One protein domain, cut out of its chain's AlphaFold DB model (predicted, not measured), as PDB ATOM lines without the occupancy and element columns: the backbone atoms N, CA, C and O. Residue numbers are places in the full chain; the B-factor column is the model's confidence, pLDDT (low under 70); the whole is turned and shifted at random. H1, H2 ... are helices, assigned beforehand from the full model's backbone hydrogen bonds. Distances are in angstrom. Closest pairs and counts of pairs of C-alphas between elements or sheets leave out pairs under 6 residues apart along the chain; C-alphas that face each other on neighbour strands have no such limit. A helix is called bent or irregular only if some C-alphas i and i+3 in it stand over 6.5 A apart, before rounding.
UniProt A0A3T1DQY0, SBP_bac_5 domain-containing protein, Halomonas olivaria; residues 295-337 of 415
ATOM      1  N   PHE A 295     -33.193  -2.735 -23.840       91.44
ATOM      2  CA  PHE A 295     -32.217  -3.609 -23.177       91.44
ATOM      3  C   PHE A 295     -30.944  -3.804 -24.016       91.44
ATOM      4  O   PHE A 295     -29.888  -4.071 -23.455       91.44
ATOM      5  N   PHE A 296     -31.047  -3.610 -25.333       92.56
ATOM      6  CA  PHE A 296     -29.962  -3.717 -26.308       92.56
ATOM      7  C   PHE A 296     -29.700  -2.374 -27.004       92.56
ATOM      8  O   PHE A 296     -29.449  -2.321 -28.206       92.56
ATOM      9  N   GLN A 297     -29.829  -1.271 -26.261       92.12
ATOM     10  CA  GLN A 297     -29.643   0.086 -26.778       92.12
ATOM     11  C   GLN A 297     -28.331   0.216 -27.561       92.12
ATOM     12  O   GLN A 297     -27.307  -0.272 -27.090       92.12
ATOM     13  N   ASN A 298     -28.345   0.942 -28.684       89.69
ATOM     14  CA  ASN A 298     -27.153   1.184 -29.510       89.69
ATOM     15  C   ASN A 298     -26.613  -0.100 -30.169       89.69
ATOM     16  O   ASN A 298     -25.405  -0.309 -30.256       89.69
ATOM     17  N   SER A 299     -27.511  -0.984 -30.603       90.12
ATOM     18  CA  SER A 299     -27.150  -2.200 -31.334       90.12
ATOM     19  C   SER A 299     -28.226  -2.591 -32.343       90.12
ATOM     20  O   SER A 299     -29.361  -2.126 -32.261       90.12
ATOM     21  N   GLU A 300     -27.887  -3.489 -33.266       89.88
ATOM     22  CA  GLU A 300     -28.845  -4.077 -34.214       89.88
ATOM     23  C   GLU A 300     -29.947  -4.914 -33.541       89.88
ATOM     24  O   GLU A 300     -30.984  -5.156 -34.144       89.88
ATOM     25  N   MET A 301     -29.751  -5.311 -32.278       91.75
ATOM     26  CA  MET A 301     -30.750  -6.017 -31.467       91.75
ATOM     27  C   MET A 301     -31.749  -5.058 -30.794       91.75
ATOM     28  O   MET A 301     -32.614  -5.484 -30.025       91.75
ATOM     29  N   GLU A 302     -31.623  -3.746 -31.011       93.44
ATOM     30  CA  GLU A 302     -32.588  -2.772 -30.516       93.44
ATOM     31  C   GLU A 302     -33.932  -2.927 -31.241       93.44
ATOM     32  O   GLU A 302     -34.050  -2.641 -32.429       93.44
ATOM     33  N   ALA A 303     -34.968  -3.339 -30.504       93.31
ATOM     34  CA  ALA A 303     -36.319  -3.442 -31.046       93.31
ATOM     35  C   ALA A 303     -36.851  -2.060 -31.466       93.31
ATOM     36  O   ALA A 303     -36.934  -1.136 -30.647       93.31
ATOM     37  N   THR A 304     -37.241  -1.927 -32.737       94.06
ATOM     38  CA  THR A 304     -37.766  -0.685 -33.318       94.06
ATOM     39  C   THR A 304     -38.974  -0.959 -34.209       94.06
ATOM     40  O   THR A 304     -39.054  -1.991 -34.862       94.06
ATOM     41  N   GLY A 305     -39.921  -0.021 -34.252       95.38
ATOM     42  CA  GLY A 305     -41.133  -0.175 -35.052       95.38
ATOM     43  C   GLY A 305     -42.071  -1.261 -34.517       95.38
ATOM     44  O   GLY A 305     -42.072  -1.562 -33.324       95.38
ATOM     45  N   LEU A 306     -42.930  -1.777 -35.395       96.38
ATOM     46  CA  LEU A 306     -43.770  -2.938 -35.103       96.38
ATOM     47  C   LEU A 306     -42.976  -4.225 -35.371       96.38
ATOM     48  O   LEU A 306     -42.111  -4.189 -36.248       96.38
ATOM     49  N   PRO A 307     -43.299  -5.344 -34.694       96.12
ATOM     50  CA  PRO A 307     -42.632  -6.614 -34.951       96.12
ATOM     51  C   PRO A 307     -42.690  -7.014 -36.435       96.12
ATOM     52  O   PRO A 307     -43.752  -6.912 -37.060       96.12
ATOM     53  N   SER A 308     -41.564  -7.469 -36.990       96.25
ATOM     54  CA  SER A 308     -41.486  -8.015 -38.351       96.25
ATOM     55  C   SER A 308     -42.294  -9.312 -38.491       96.25
ATOM     56  O   SER A 308     -42.757  -9.884 -37.505       96.25
ATOM     57  N   GLU A 309     -42.459  -9.822 -39.715       97.00
ATOM     58  CA  GLU A 309     -43.130 -11.114 -39.929       97.00
ATOM     59  C   GLU A 309     -42.396 -12.266 -39.220       97.00
ATOM     60  O   GLU A 309     -43.032 -13.130 -38.613       97.00
ATOM     61  N   GLU A 310     -41.062 -12.253 -39.231       97.25
ATOM     62  CA  GLU A 310     -40.225 -13.238 -38.545       97.25
ATOM     63  C   GLU A 310     -40.312 -13.105 -37.021       97.25
ATOM     64  O   GLU A 310     -40.424 -14.111 -36.318       97.25
ATOM     65  N   GLU A 311     -40.307 -11.877 -36.495       96.88
ATOM     66  CA  GLU A 311     -40.487 -11.634 -35.062       96.88
ATOM     67  C   GLU A 311     -41.888 -12.058 -34.605       96.88
ATOM     68  O   GLU A 311     -42.031 -12.730 -33.583       96.88
ATOM     69  N   LEU A 312     -42.932 -11.748 -35.382       96.69
ATOM     70  CA  LEU A 312     -44.295 -12.200 -35.107       96.69
ATOM     71  C   LEU A 312     -44.394 -13.722 -35.092       96.69
ATOM     72  O   LEU A 312     -45.046 -14.261 -34.204       96.69
ATOM     73  N   ALA A 313     -43.722 -14.425 -36.005       97.69
ATOM     74  CA  ALA A 313     -43.712 -15.886 -36.005       97.69
ATOM     75  C   ALA A 313     -43.156 -16.476 -34.693       97.69
ATOM     76  O   ALA A 313     -43.623 -17.526 -34.248       97.69
ATOM     77  N   LEU A 314     -42.206 -15.789 -34.041       97.38
ATOM     78  CA  LEU A 314     -41.676 -16.165 -32.725       97.38
ATOM     79  C   LEU A 314     -42.597 -15.749 -31.567       97.38
ATOM     80  O   LEU A 314     -42.681 -16.459 -30.564       97.38
ATOM     81  N   LEU A 315     -43.276 -14.605 -31.683       96.44
ATOM     82  CA  LEU A 315     -44.115 -14.043 -30.618       96.44
ATOM     83  C   LEU A 315     -45.526 -14.642 -30.572       96.44
ATOM     84  O   LEU A 315     -46.101 -14.761 -29.489       96.44
ATOM     85  N   GLU A 316     -46.093 -15.019 -31.719       96.25
ATOM     86  CA  GLU A 316     -47.483 -15.468 -31.852       96.25
ATOM     87  C   GLU A 316     -47.827 -16.671 -30.957       96.25
ATOM     88  O   GLU A 316     -48.855 -16.610 -30.277       96.25
ATOM     89  N   PRO A 317     -46.973 -17.712 -30.830       97.94
ATOM     90  CA  PRO A 317     -47.231 -18.824 -29.912       97.94
ATOM     91  C   PRO A 317     -47.391 -18.397 -28.445       97.94
ATOM     92  O   PRO A 317     -47.992 -19.118 -27.651       97.94
ATOM     93  N   PHE A 318     -46.870 -17.222 -28.080       97.19
ATOM     94  CA  PHE A 318     -46.913 -16.668 -26.729       97.19
ATOM     95  C   PHE A 318     -47.831 -15.447 -26.607       97.19
ATOM     96  O   PHE A 318     -47.863 -14.834 -25.538       97.19
ATOM     97  N   ARG A 319     -48.594 -15.082 -27.650       96.31
ATOM     98  CA  ARG A 319     -49.387 -13.840 -27.697       96.31
ATOM     99  C   ARG A 319     -50.264 -13.655 -26.463       96.31
ATOM    100  O   ARG A 319     -50.195 -12.612 -25.818       96.31
ATOM    101  N   GLU A 320     -51.064 -14.659 -26.112       96.62
ATOM    102  CA  GLU A 320     -51.976 -14.574 -24.965       96.62
ATOM    103  C   GLU A 320     -51.218 -14.382 -23.642       96.62
ATOM    104  O   GLU A 320     -51.588 -13.530 -22.834       96.62
ATOM    105  N   ALA A 321     -50.114 -15.110 -23.441       96.31
ATOM    106  CA  ALA A 321     -49.279 -14.995 -22.246       96.31
ATOM    107  C   ALA A 321     -48.560 -13.633 -22.162       96.31
ATOM    108  O   ALA A 321     -48.443 -13.044 -21.082       96.31
ATOM    109  N   LEU A 322     -48.109 -13.096 -23.296       94.56
ATOM    110  CA  LEU A 322     -47.482 -11.777 -23.387       94.56
ATOM    111  C   LEU A 322     -48.490 -10.663 -23.077       94.56
ATOM    112  O   LEU A 322     -48.212  -9.811 -22.231       94.56
ATOM    113  N   ILE A 323     -49.690 -10.727 -23.660       95.12
ATOM    114  CA  ILE A 323     -50.776  -9.781 -23.366       95.12
ATOM    115  C   ILE A 323     -51.170  -9.862 -21.890       95.12
ATOM    116  O   ILE A 323     -51.278  -8.831 -21.230       95.12
ATOM    117  N   ALA A 324     -51.332 -11.070 -21.343       92.88
ATOM    118  CA  ALA A 324     -51.692 -11.260 -19.941       92.88
ATOM    119  C   ALA A 324     -50.617 -10.728 -18.979       92.88
ATOM    120  O   ALA A 324     -50.945 -10.087 -17.981       92.88
ATOM    121  N   SER A 325     -49.332 -10.945 -19.279       89.50
ATOM    122  CA  SER A 325     -48.227 -10.487 -18.421       89.50
ATOM    123  C   SER A 325     -48.046  -8.964 -18.410       89.50
ATOM    124  O   SER A 325     -47.610  -8.407 -17.399       89.50
ATOM    125  N   HIS A 326     -48.397  -8.280 -19.502       83.94
ATOM    126  CA  HIS A 326     -48.270  -6.823 -19.637       83.94
ATOM    127  C   HIS A 326     -49.598  -6.085 -19.411       83.94
ATOM    128  O   HIS A 326     -49.595  -4.870 -19.211       83.94
ATOM    129  N   GLY A 327     -50.725  -6.802 -19.416       88.12
ATOM    130  CA  GLY A 327     -52.074  -6.235 -19.354       88.12
ATOM    131  C   GLY A 327     -52.425  -5.388 -20.580       88.12
ATOM    132  O   GLY A 327     -53.217  -4.456 -20.468       88.12
ATOM    133  N   SER A 328     -51.775  -5.640 -21.719       90.44
ATOM    134  CA  SER A 328     -51.839  -4.785 -22.902       90.44
ATOM    135  C   SER A 328     -51.339  -5.512 -24.152       90.44
ATOM    136  O   SER A 328     -50.434  -6.337 -24.069       90.44
ATOM    137  N   ASP A 329     -51.896  -5.172 -25.314       93.62
ATOM    138  CA  ASP A 329     -51.491  -5.663 -26.635       93.62
ATOM    139  C   ASP A 329     -50.482  -4.750 -27.355       93.62
ATOM    140  O   ASP A 329     -50.099  -5.046 -28.485       93.62
ATOM    141  N   ARG A 330     -49.995  -3.690 -26.688       92.31
ATOM    142  CA  ARG A 330     -49.090  -2.661 -27.246       92.31
ATOM    143  C   ARG A 330     -47.832  -3.210 -27.909       92.31
ATOM    144  O   ARG A 330     -47.364  -2.611 -28.865       92.31
ATOM    145  N   LEU A 331     -47.317  -4.355 -27.452       91.19
ATOM    146  CA  LEU A 331     -46.197  -5.052 -28.102       91.19
ATOM    147  C   LEU A 331     -46.472  -5.351 -29.588       91.19
ATOM    148  O   LEU A 331     -45.549  -5.381 -30.391       91.19
ATOM    149  N   PHE A 332     -47.736  -5.577 -29.945       94.62
ATOM    150  CA  PHE A 332     -48.171  -5.951 -31.289       94.62
ATOM    151  C   PHE A 332     -48.820  -4.799 -32.063       94.62
ATOM    152  O   PHE A 332     -49.033  -4.928 -33.266       94.62
ATOM    153  N   THR A 333     -49.197  -3.712 -31.385       94.62
ATOM    154  CA  THR A 333     -50.037  -2.646 -31.955       94.62
ATOM    155  C   THR A 333     -49.382  -1.269 -31.948       94.62
ATOM    156  O   THR A 333     -49.803  -0.403 -32.715       94.62
ATOM    157  N   GLU A 334     -48.341  -1.050 -31.138       94.62
ATOM    158  CA  GLU A 334     -47.622   0.221 -31.051       94.62
ATOM    159  C   GLU A 334     -46.158   0.066 -31.487       94.62
ATOM    160  O   GLU A 334     -45.502  -0.908 -31.115       94.62
ATOM    161  N   PRO A 335     -45.606   1.031 -32.244       95.31
ATOM    162  CA  PRO A 335     -44.203   0.990 -32.624       95.31
ATOM    163  C   PRO A 335     -43.281   1.225 -31.418       95.31
ATOM    164  O   PRO A 335     -43.535   2.082 -30.566       95.31
ATOM    165  N   LEU A 336     -42.166   0.496 -31.384       93.69
ATOM    166  CA  LEU A 336     -41.095   0.656 -30.408       93.69
ATOM    167  C   LEU A 336     -40.044   1.687 -30.869       93.69
ATOM    168  O   LEU A 336     -39.765   1.797 -32.066       93.69
ATOM    169  N   PRO A 337     -39.418   2.429 -29.936       92.62
ATOM    170  CA  PRO A 337     -39.758   2.498 -28.519       92.62
ATOM    171  C   PRO A 337     -41.045   3.300 -28.297       92.62
ATOM    172  O   PRO A 337     -41.236   4.353 -28.902       92.62
TER     173      PRO A 337
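What this domain is: This is residues 295 to 337 of the 415 residues of the protein "SBP_bac_5 domain-containing protein" of Halomonas olivaria (UniProt A0A3T1DQY0). Going from the first printed residue, you meet an unnamed arm, of which residues 296 to 301 stick out, then one long helix, H1, sharply kinked into an L. After it the chain folds back into the short helix H2, which sits in the opening of the L. The printed part has 43 residues with two named helices, H1 then H2, and no named strand; the class is all helix. It is only just compact, close to loose, with a radius of gyration of the C-alphas of 10.8 A and spans of 29 by 20 by 15 A.

How they stand to each other: Residues 296 to 301 stand free. Look next at H1, residues 309 to 326, which has a kink of 79 degrees near residue 318. It is irregular: C-alphas 317 and 320 are 8.1 A apart, against about 5 A in a regular helix. In H1, 10 of 14 O i to N i+4 pairs are within hydrogen-bond range; H2, residues 330 to 333, is too short for such a pair. A tight link of 3 residues joins them. H1 and H2 are near each other, with 11 pairs of C-alphas within 10 A; their closest C-alphas are 8.1 A apart.

Where its parts are: Start at C-alpha 295, at (-32.217, -3.609, -23.177). Find C-alpha 309 at (-43.130, -11.114, -39.929); from there H1 runs to C-alpha 326, 21.4 A from first to last C-alpha. H2 runs from Arg 330 to Thr 333, whose C-alpha is at (-50.037, -2.646, -31.955).

The domain as a whole: The C-alphas farthest apart, those of Asn 298 and Glu 320, are 29.8 A apart. The C-alphas of Phe 295 and Pro 337, the first and last printed residues, are 11.1 A apart. Residues 295 to 308 are a long stretch with no named element. The printed part has no cut, its mean pLDDT is 93.9, and no printed residue is under 70.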